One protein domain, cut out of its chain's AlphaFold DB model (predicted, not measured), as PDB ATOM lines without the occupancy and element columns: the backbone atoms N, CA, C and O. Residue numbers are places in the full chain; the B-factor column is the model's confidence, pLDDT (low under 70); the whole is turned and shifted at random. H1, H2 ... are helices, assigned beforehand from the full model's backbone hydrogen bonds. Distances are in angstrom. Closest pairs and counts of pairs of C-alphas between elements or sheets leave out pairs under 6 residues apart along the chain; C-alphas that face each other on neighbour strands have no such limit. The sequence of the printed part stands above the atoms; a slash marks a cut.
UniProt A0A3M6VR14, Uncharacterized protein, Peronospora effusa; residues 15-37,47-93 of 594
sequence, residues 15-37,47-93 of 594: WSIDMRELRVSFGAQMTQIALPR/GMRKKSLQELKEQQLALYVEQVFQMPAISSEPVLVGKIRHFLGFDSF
ATOM      1  N   TRP A  15     177.261 137.262 159.789       50.06
ATOM      2  CA  TRP A  15     177.720 138.314 158.858       50.06
ATOM      3  C   TRP A  15     176.813 138.709 157.670       50.06
ATOM      4  O   TRP A  15     177.022 139.756 157.056       50.06
ATOM      5  N   SER A  16     175.834 137.889 157.274       49.25
ATOM      6  CA  SER A  16     174.911 138.189 156.166       49.25
ATOM      7  C   SER A  16     173.731 139.094 156.553       49.25
ATOM      8  O   SER A  16     173.012 139.552 155.652       49.25
ATOM      9  N   ILE A  17     173.507 139.323 157.848       44.09
ATOM     10  CA  ILE A  17     172.531 140.290 158.368       44.09
ATOM     11  C   ILE A  17     173.239 141.641 158.526       44.09
ATOM     12  O   ILE A  17     172.881 142.609 157.859       44.09
ATOM     13  N   ASP A  18     174.328 141.640 159.286       57.81
ATOM     14  CA  ASP A  18     175.139 142.790 159.707       57.81
ATOM     15  C   ASP A  18     175.652 143.631 158.515       57.81
ATOM     16  O   ASP A  18     175.596 144.862 158.506       57.81
ATOM     17  N   MET A  19     176.042 142.969 157.417       61.62
ATOM     18  CA  MET A  19     176.430 143.610 156.146       61.62
ATOM     19  C   MET A  19     175.317 144.431 155.462       61.62
ATOM     20  O   MET A  19     175.590 145.102 154.462       61.62
ATOM     21  N   ARG A  20     174.063 144.370 155.933       62.72
ATOM     22  CA  ARG A  20     172.976 145.249 155.471       62.72
ATOM     23  C   ARG A  20     172.990 146.580 156.206       62.72
ATOM     24  O   ARG A  20     172.890 147.608 155.546       62.72
ATOM     25  N   GLU A  21     173.161 146.569 157.524       65.94
ATOM     26  CA  GLU A  21     173.171 147.779 158.349       65.94
ATOM     27  C   GLU A  21     174.325 148.701 157.943       65.94
ATOM     28  O   GLU A  21     174.091 149.857 157.595       65.94
ATOM     29  N   LEU A  22     175.532 148.148 157.767       67.31
ATOM     30  CA  LEU A  22     176.686 148.895 157.247       67.31
ATOM     31  C   LEU A  22     176.423 149.534 155.860       67.31
ATOM     32  O   LEU A  22     176.999 150.568 155.523       67.31
ATOM     33  N   ARG A  23     175.542 148.951 155.032       72.44
ATOM     34  CA  ARG A  23     175.130 149.539 153.741       72.44
ATOM     35  C   ARG A  23     174.004 150.560 153.862       72.44
ATOM     36  O   ARG A  23     173.910 151.416 152.989       72.44
ATOM     37  N   VAL A  24     173.166 150.476 154.891       74.81
ATOM     38  CA  VAL A  24     172.165 151.506 155.202       74.81
ATOM     39  C   VAL A  24     172.879 152.752 155.729       74.81
ATOM     40  O   VAL A  24     172.667 153.836 155.196       74.81
ATOM     41  N   SER A  25     173.802 152.594 156.683       72.50
ATOM     42  CA  SER A  25     174.556 153.705 157.278       72.50
ATOM     43  C   SER A  25     175.512 154.402 156.300       72.50
ATOM     44  O   SER A  25     175.655 155.620 156.360       72.50
ATOM     45  N   PHE A  26     176.162 153.662 155.388       70.44
ATOM     46  CA  PHE A  26     177.250 154.193 154.545       70.44
ATOM     47  C   PHE A  26     177.012 154.026 153.034       70.44
ATOM     48  O   PHE A  26     177.961 153.989 152.248       70.44
ATOM     49  N   GLY A  27     175.751 153.919 152.602       73.38
ATOM     50  CA  GLY A  27     175.365 153.454 151.261       73.38
ATOM     51  C   GLY A  27     176.089 154.105 150.075       73.38
ATOM     52  O   GLY A  27     176.523 153.394 149.173       73.38
ATOM     53  N   ALA A  28     176.282 155.429 150.087       74.25
ATOM     54  CA  ALA A  28     176.949 156.165 149.003       74.25
ATOM     55  C   ALA A  28     178.490 156.029 148.980       74.25
ATOM     56  O   ALA A  28     179.120 156.298 147.957       74.25
ATOM     57  N   GLN A  29     179.103 155.620 150.094       70.31
ATOM     58  CA  GLN A  29     180.537 155.317 150.170       70.31
ATOM     59  C   GLN A  29     180.780 153.833 149.858       70.31
ATOM     60  O   GLN A  29     181.637 153.490 149.046       70.31
ATOM     61  N   MET A  30     179.943 152.950 150.408       72.44
ATOM     62  CA  MET A  30     179.996 151.497 150.205       72.44
ATOM     63  C   MET A  30     179.791 151.070 148.743       72.44
ATOM     64  O   MET A  30     180.271 150.010 148.349       72.44
ATOM     65  N   THR A  31     179.128 151.881 147.910       73.94
ATOM     66  CA  THR A  31     179.030 151.655 146.455       73.94
ATOM     67  C   THR A  31     180.339 151.875 145.697       73.94
ATOM     68  O   THR A  31     180.471 151.356 144.589       73.94
ATOM     69  N   GLN A  32     181.314 152.592 146.270       72.12
ATOM     70  CA  GLN A  32     182.652 152.757 145.685       72.12
ATOM     71  C   GLN A  32     183.518 151.509 145.899       72.12
ATOM     72  O   GLN A  32     184.392 151.208 145.082       72.12
ATOM     73  N   ILE A  33     183.250 150.740 146.962       70.44
ATOM     74  CA  ILE A  33     183.936 149.475 147.218       70.44
ATOM     75  C   ILE A  33     183.381 148.417 146.264       70.44
ATOM     76  O   ILE A  33     182.349 147.785 146.507       70.44
ATOM     77  N   ALA A  34     184.089 148.218 145.154       64.06
ATOM     78  CA  ALA A  34     183.773 147.222 144.141       64.06
ATOM     79  C   ALA A  34     183.989 145.792 144.672       64.06
ATOM     80  O   ALA A  34     184.956 145.118 144.316       64.06
ATOM     81  N   LEU A  35     183.047 145.318 145.499       64.19
ATOM     82  CA  LEU A  35     182.936 143.923 145.920       64.19
ATOM     83  C   LEU A  35     183.185 142.998 144.719       64.19
ATOM     84  O   LEU A  35     182.537 143.192 143.681       64.19
ATOM     85  N   PRO A  36     184.035 141.961 144.855       58.78
ATOM     86  CA  PRO A  36     184.161 140.884 143.879       58.78
ATOM     87  C   PRO A  36     182.842 140.103 143.748       58.78
ATOM     88  O   PRO A  36     182.694 139.002 144.273       58.78
ATOM     89  N   ARG A  37     181.852 140.695 143.060       54.91
ATOM     90  CA  ARG A  37     180.526 140.115 142.813       54.91
ATOM     91  C   ARG A  37     180.707 138.694 142.308       54.91
ATOM     92  O   ARG A  37     181.447 138.502 141.344       54.91
ATOM     93  N   GLY A  47     185.679 121.677 141.981       57.94
ATOM     94  CA  GLY A  47     186.583 120.751 142.674       57.94
ATOM     95  C   GLY A  47     187.285 121.297 143.928       57.94
ATOM     96  O   GLY A  47     188.046 120.548 144.542       57.94
ATOM     97  N   MET A  48     187.088 122.565 144.323       66.12
ATOM     98  CA  MET A  48     187.733 123.094 145.537       66.12
ATOM     99  C   MET A  48     187.189 122.427 146.809       66.12
ATOM    100  O   MET A  48     185.985 122.201 146.956       66.12
ATOM    101  N   ARG A  49     188.084 122.121 147.760       73.31
ATOM    102  CA  ARG A  49     187.698 121.592 149.076       73.31
ATOM    103  C   ARG A  49     186.936 122.670 149.846       73.31
ATOM    104  O   ARG A  49     187.245 123.851 149.734       73.31
ATOM    105  N   LYS A  50     185.981 122.265 150.693       78.44
ATOM    106  CA  LYS A  50     185.196 123.218 151.504       78.44
ATOM    107  C   LYS A  50     186.076 124.138 152.358       78.44
ATOM    108  O   LYS A  50     185.753 125.312 152.458       78.44
ATOM    109  N   LYS A  51     187.194 123.618 152.887       71.31
ATOM    110  CA  LYS A  51     188.215 124.400 153.600       71.31
ATOM    111  C   LYS A  51     188.800 125.513 152.729       71.31
ATOM    112  O   LYS A  51     188.642 126.666 153.083       71.31
ATOM    113  N   SER A  52     189.364 125.200 151.558       73.38
ATOM    114  CA  SER A  52     189.970 126.231 150.701       73.38
ATOM    115  C   SER A  52     188.953 127.193 150.071       73.38
ATOM    116  O   SER A  52     189.314 128.302 149.696       73.38
ATOM    117  N   LEU A  53     187.671 126.817 149.979       77.50
ATOM    118  CA  LEU A  53     186.592 127.747 149.623       77.50
ATOM    119  C   LEU A  53     186.191 128.673 150.790       77.50
ATOM    120  O   LEU A  53     185.757 129.795 150.546       77.50
ATOM    121  N   GLN A  54     186.310 128.210 152.035       80.31
ATOM    122  CA  GLN A  54     186.106 129.022 153.238       80.31
ATOM    123  C   GLN A  54     187.293 129.972 153.458       80.31
ATOM    124  O   GLN A  54     187.087 131.173 153.563       80.31
ATOM    125  N   GLU A  55     188.518 129.458 153.397       79.75
ATOM    126  CA  GLU A  55     189.774 130.214 153.464       79.75
ATOM    127  C   GLU A  55     189.827 131.327 152.402       79.75
ATOM    128  O   GLU A  55     190.137 132.473 152.711       79.75
ATOM    129  N   LEU A  56     189.418 131.038 151.157       81.12
ATOM    130  CA  LEU A  56     189.306 132.050 150.100       81.12
ATOM    131  C   LEU A  56     188.262 133.136 150.426       81.12
ATOM    132  O   LEU A  56     188.447 134.290 150.045       81.12
ATOM    133  N   LYS A  57     187.173 132.796 151.128       78.81
ATOM    134  CA  LYS A  57     186.189 133.784 151.600       78.81
ATOM    135  C   LYS A  57     186.725 134.618 152.758       78.81
ATOM    136  O   LYS A  57     186.473 135.814 152.782       78.81
ATOM    137  N   GLU A  58     187.462 134.012 153.682       80.31
ATOM    138  CA  GLU A  58     188.116 134.701 154.801       80.31
ATOM    139  C   GLU A  58     189.196 135.669 154.283       80.31
ATOM    140  O   GLU A  58     189.232 136.822 154.701       80.31
ATOM    141  N   GLN A  59     189.976 135.273 153.270       84.69
ATOM    142  CA  GLN A  59     190.912 136.155 152.557       84.69
ATOM    143  C   GLN A  59     190.197 137.300 151.814       84.69
ATOM    144  O   GLN A  59     190.624 138.450 151.895       84.69
ATOM    145  N   GLN A  60     189.090 137.021 151.113       82.25
ATOM    146  CA  GLN A  60     188.283 138.060 150.452       82.25
ATOM    147  C   GLN A  60     187.640 139.034 151.450       82.25
ATOM    148  O   GLN A  60     187.538 140.224 151.159       82.25
ATOM    149  N   LEU A  61     187.227 138.542 152.621       82.25
ATOM    150  CA  LEU A  61     186.667 139.341 153.707       82.25
ATOM    151  C   LEU A  61     187.738 140.218 154.369       82.25
ATOM    152  O   LEU A  61     187.490 141.401 154.579       82.25
ATOM    153  N   ALA A  62     188.936 139.682 154.618       82.50
ATOM    154  CA  ALA A  62     190.064 140.445 155.149       82.50
ATOM    155  C   ALA A  62     190.457 141.606 154.219       82.50
ATOM    156  O   ALA A  62     190.534 142.745 154.670       82.50
ATOM    157  N   LEU A  63     190.598 141.345 152.911       84.00
ATOM    158  CA  LEU A  63     190.865 142.385 151.906       84.00
ATOM    159  C   LEU A  63     189.742 143.433 151.826       84.00
ATOM    160  O   LEU A  63     190.015 144.610 151.612       84.00
ATOM    161  N   TYR A  64     188.480 143.029 152.013       82.88
ATOM    162  CA  TYR A  64     187.352 143.962 152.046       82.88
ATOM    163  C   TYR A  64     187.387 144.867 153.285       82.88
ATOM    164  O   TYR A  64     187.212 146.076 153.159       82.88
ATOM    165  N   VAL A  65     187.656 144.305 154.468       84.50
ATOM    166  CA  VAL A  65     187.808 145.066 155.720       84.50
ATOM    167  C   VAL A  65     189.000 146.025 155.634       84.50
ATOM    168  O   VAL A  65     188.875 147.188 156.013       84.50
ATOM    169  N   GLU A  66     190.126 145.586 155.068       86.62
ATOM    170  CA  GLU A  66     191.277 146.457 154.810       86.62
ATOM    171  C   GLU A  66     190.910 147.608 153.856       86.62
ATOM    172  O   GLU A  66     191.206 148.766 154.145       86.62
ATOM    173  N   GLN A  67     190.186 147.321 152.768       85.75
ATOM    174  CA  GLN A  67     189.742 148.340 151.814       85.75
ATOM    175  C   GLN A  67     188.754 149.350 152.428       85.75
ATOM    176  O   GLN A  67     188.811 150.526 152.072       85.75
ATOM    177  N   VAL A  68     187.893 148.932 153.367       84.44
ATOM    178  CA  VAL A  68     187.039 149.842 154.160       84.44
ATOM    179  C   VAL A  68     187.904 150.789 155.001       84.44
ATOM    180  O   VAL A  68     187.718 152.002 154.933       84.44
ATOM    181  N   PHE A  69     188.889 150.273 155.743       84.00
ATOM    182  CA  PHE A  69     189.769 151.111 156.570       84.00
ATOM    183  C   PHE A  69     190.722 152.012 155.762       84.00
ATOM    184  O   PHE A  69     191.167 153.033 156.281       84.00
ATOM    185  N   GLN A  70     191.002 151.685 154.496       85.12
ATOM    186  CA  GLN A  70     191.764 152.543 153.577       85.12
ATOM    187  C   GLN A  70     190.929 153.672 152.931       85.12
ATOM    188  O   GLN A  70     191.498 154.518 152.239       85.12
ATOM    189  N   MET A  71     189.602 153.734 153.123       83.38
ATOM    190  CA  MET A  71     188.793 154.834 152.580       83.38
ATOM    191  C   MET A  71     189.062 156.149 153.340       83.38
ATOM    192  O   MET A  71     188.809 156.199 154.546       83.38
ATOM    193  N   PRO A  72     189.466 157.253 152.669       80.56
ATOM    194  CA  PRO A  72     189.838 158.497 153.351       80.56
ATOM    195  C   PRO A  72     188.750 159.065 154.269       80.56
ATOM    196  O   PRO A  72     189.059 159.491 155.378       80.56
ATOM    197  N   ALA A  73     187.484 158.994 153.837       78.38
ATOM    198  CA  ALA A  73     186.316 159.453 154.598       78.38
ATOM    199  C   ALA A  73     186.035 158.626 155.869       78.38
ATOM    200  O   ALA A  73     185.363 159.108 156.773       78.38
ATOM    201  N   ILE A  74     186.548 157.394 155.935       76.62
ATOM    202  CA  ILE A  74     186.404 156.495 157.085       76.62
ATOM    203  C   ILE A  74     187.613 156.653 158.016       76.62
ATOM    204  O   ILE A  74     187.447 156.721 159.228       76.62
ATOM    205  N   SER A  75     188.823 156.815 157.465       78.06
ATOM    206  CA  SER A  75     190.028 157.096 158.260       78.06
ATOM    207  C   SER A  75     190.050 158.490 158.905       78.06
ATOM    208  O   SER A  75     190.768 158.690 159.880       78.06
ATOM    209  N   SER A  76     189.287 159.456 158.377       81.25
ATOM    210  CA  SER A  76     189.228 160.826 158.907       81.25
ATOM    211  C   SER A  76     188.364 160.982 160.162       81.25
ATOM    212  O   SER A  76     188.504 161.981 160.862       81.25
ATOM    213  N   GLU A  77     187.462 160.038 160.447       83.94
ATOM    214  CA  GLU A  77     186.489 160.153 161.537       83.94
ATOM    215  C   GLU A  77     186.731 159.067 162.610       83.94
ATOM    216  O   GLU A  77     186.304 157.921 162.450       83.94
ATOM    217  N   PRO A  78     187.393 159.384 163.741       79.00
ATOM    218  CA  PRO A  78     187.763 158.373 164.738       79.00
ATOM    219  C   PRO A  78     186.547 157.724 165.418       79.00
ATOM    220  O   PRO A  78     186.598 156.549 165.785       79.00
ATOM    221  N   VAL A  79     185.426 158.447 165.525       80.75
ATOM    222  CA  VAL A  79     184.143 157.921 166.031       80.75
ATOM    223  C   VAL A  79     183.598 156.820 165.113       80.75
ATOM    224  O   VAL A  79     183.065 155.817 165.590       80.75
ATOM    225  N   LEU A  80     183.765 156.972 163.797       75.38
ATOM    226  CA  LEU A  80     183.348 155.992 162.799       75.38
ATOM    227  C   LEU A  80     184.253 154.753 162.819       75.38
ATOM    228  O   LEU A  80     183.746 153.632 162.811       75.38
ATOM    229  N   VAL A  81     185.573 154.934 162.949       79.19
ATOM    230  CA  VAL A  81     186.520 153.823 163.167       79.19
ATOM    231  C   VAL A  81     186.152 153.023 164.422       79.19
ATOM    232  O   VAL A  81     186.144 151.794 164.368       79.19
ATOM    233  N   GLY A  82     185.790 153.695 165.522       81.12
ATOM    234  CA  GLY A  82     185.306 153.048 166.746       81.12
ATOM    235  C   GLY A  82     184.035 152.223 166.519       81.12
ATOM    236  O   GLY A  82     184.003 151.040 166.849       81.12
ATOM    237  N   LYS A  83     183.013 152.800 165.871       81.62
ATOM    238  CA  LYS A  83     181.772 152.078 165.532       81.62
ATOM    239  C   LYS A  83     182.029 150.853 164.649       81.62
ATOM    240  O   LYS A  83     181.472 149.794 164.917       81.62
ATOM    241  N   ILE A  84     182.888 150.965 163.634       78.88
ATOM    242  CA  ILE A  84     183.224 149.847 162.735       78.88
ATOM    243  C   ILE A  84     184.016 148.755 163.472       78.88
ATOM    244  O   ILE A  84     183.769 147.575 163.235       78.88
ATOM    245  N   ARG A  85     184.928 149.111 164.390       79.19
ATOM    246  CA  ARG A  85     185.632 148.129 165.236       79.19
ATOM    247  C   ARG A  85     184.678 147.365 166.144       79.19
ATOM    248  O   ARG A  85     184.709 146.136 166.127       79.19
ATOM    249  N   HIS A  86     183.804 148.082 166.845       79.50
ATOM    250  CA  HIS A  86     182.814 147.494 167.738       79.50
ATOM    251  C   HIS A  86     181.859 146.558 166.977       79.50
ATOM    252  O   HIS A  86     181.660 145.413 167.371       79.50
ATOM    253  N   PHE A  87     181.351 147.005 165.823       74.81
ATOM    254  CA  PHE A  87     180.435 146.240 164.967       74.81
ATOM    255  C   PHE A  87     181.076 144.991 164.337       74.81
ATOM    256  O   PHE A  87     180.417 143.970 164.166       74.81
ATOM    257  N   LEU A  88     182.375 145.037 164.020       74.75
ATOM    258  CA  LEU A  88     183.152 143.870 163.577       74.75
ATOM    259  C   LEU A  88     183.695 143.025 164.749       74.75
ATOM    260  O   LEU A  88     184.457 142.086 164.525       74.75
ATOM    261  N   GLY A  89     183.338 143.360 165.994       69.56
ATOM    262  CA  GLY A  89     183.767 142.663 167.207       69.56
ATOM    263  C   GLY A  89     185.258 142.792 167.537       69.56
ATOM    264  O   GLY A  89     185.731 142.093 168.430       69.56
ATOM    265  N   PHE A  90     186.015 143.658 166.849       66.56
ATOM    266  CA  PHE A  90     187.475 143.756 166.997       66.56
ATOM    267  C   PHE A  90     187.902 144.028 168.440       66.56
ATOM    268  O   PHE A  90     188.866 143.426 168.910       66.56
ATOM    269  N   ASP A  91     187.167 144.874 169.158       55.44
ATOM    270  CA  ASP A  91     187.496 145.227 170.541       55.44
ATOM    271  C   ASP A  91     187.353 144.016 171.491       55.44
ATOM    272  O   ASP A  91     188.106 143.899 172.451       55.44
ATOM    273  N   SER A  92     186.494 143.039 171.157       53.31
ATOM    274  CA  SER A  92     186.350 141.762 171.883       53.31
ATOM    275  C   SER A  92     187.426 140.717 171.536       53.31
ATOM    276  O   SER A  92     187.497 139.683 172.198       53.31
ATOM    277  N   PHE A  93     188.245 140.947 170.505       45.38
ATOM    278  CA  PHE A  93     189.397 140.100 170.151       45.38
ATOM    279  C   PHE A  93     190.745 140.732 170.528       45.38
ATOM    280  O   PHE A  93     191.760 140.038 170.554       45.38
TER     281      PHE A  93
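This is residues 15 to 37 and 47 to 93 of the 594 residues of an uncharacterized protein of Peronospora effusa (UniProt A0A3M6VR14). One long helix, H3, sticks out as an arm with its first half, residues 50 to 59, while its last part reaches a loose cluster of four short helices. Past the end of H3 the chain turns through the short H4 and folds back as H5, which runs the opposite way to H3; H1 and H2 make a separate small corner off to another side, with few contacts between the parts. The printed part has 70 residues with five named helices, H1 to H5 in order along the chain, and no named strand; the class is all helix. The whole is only just loose, close to compact, with a radius of gyration of the C-alphas of 13.5 A. The C-alphas span 43 by 28 by 22 A, only just elongated, and the free arm, residues 47 to 59, makes the length.

H3, residues 50 to 69, is the longest helix, 28.7 A from C-alpha 50 at (185.196, 123.218, 151.504) to C-alpha 69 at (189.769, 151.111, 156.570). H4 is residues 72 to 75, 5.1 A long. H5 is residues 78 to 87, 14.2 A long, and ends with C-alpha 87 at (180.435, 146.240, 164.967). H1 is residues 18 to 25, 11.2 A long, beginning with C-alpha 18 at (175.139, 142.790, 159.707). H2 is residues 27 to 30, 5.1 A long.

H3 touches no helix. H3 and H5 are close but not clearly touching, the closest C-alphas being those of Phe 69 and Val 81, 7.8 A apart; their lines stand at a shallow tilt of 19 degrees and they run opposite ways. H3 and H4 are close but not clearly touching, with the C-alphas of Phe 69 and Ser 75 closest at 6.2 A. H4 and H5 only just touch, with 3 pairs of C-alphas within 8 A, and they touch only at the corner by their link; the closest C-alphas are those of Ile 74 and Leu 80, 6.5 A apart. H1 and H2 are close but not clearly touching, with the C-alphas of Arg 23 and Met 30 closest at 6.3 A. H1 and H3 are apart, and H1 and H5 are only just apart, closest at 8.2 A. In H3 and H5 every O i to N i+4 pair is within hydrogen-bond range, in H1 3 of 4 are, and H2 and H4 are too short for such a pair.

The two C-alphas farthest apart are those of Gly 47 and Val 79, 44.0 A. Residues 47 to 59 and residues 75 to 80, of which 78 to 80 belong to H5, stand free. Without them the body has 51 residues and spans 28 by 25 by 22 A. Residues 38 to 46 are not printed, and C-alphas 37 and 47 across the cut are 20.3 A apart; the link from H2 to H3 runs across this cut. The links H1 to H2, H3 to H4 and H4 to H5 are tight. The mean pLDDT of the printed part is 73.2, and it is under 70 in residues 15 to 22, 34 to 37, 47 to 48 and 89 to 93.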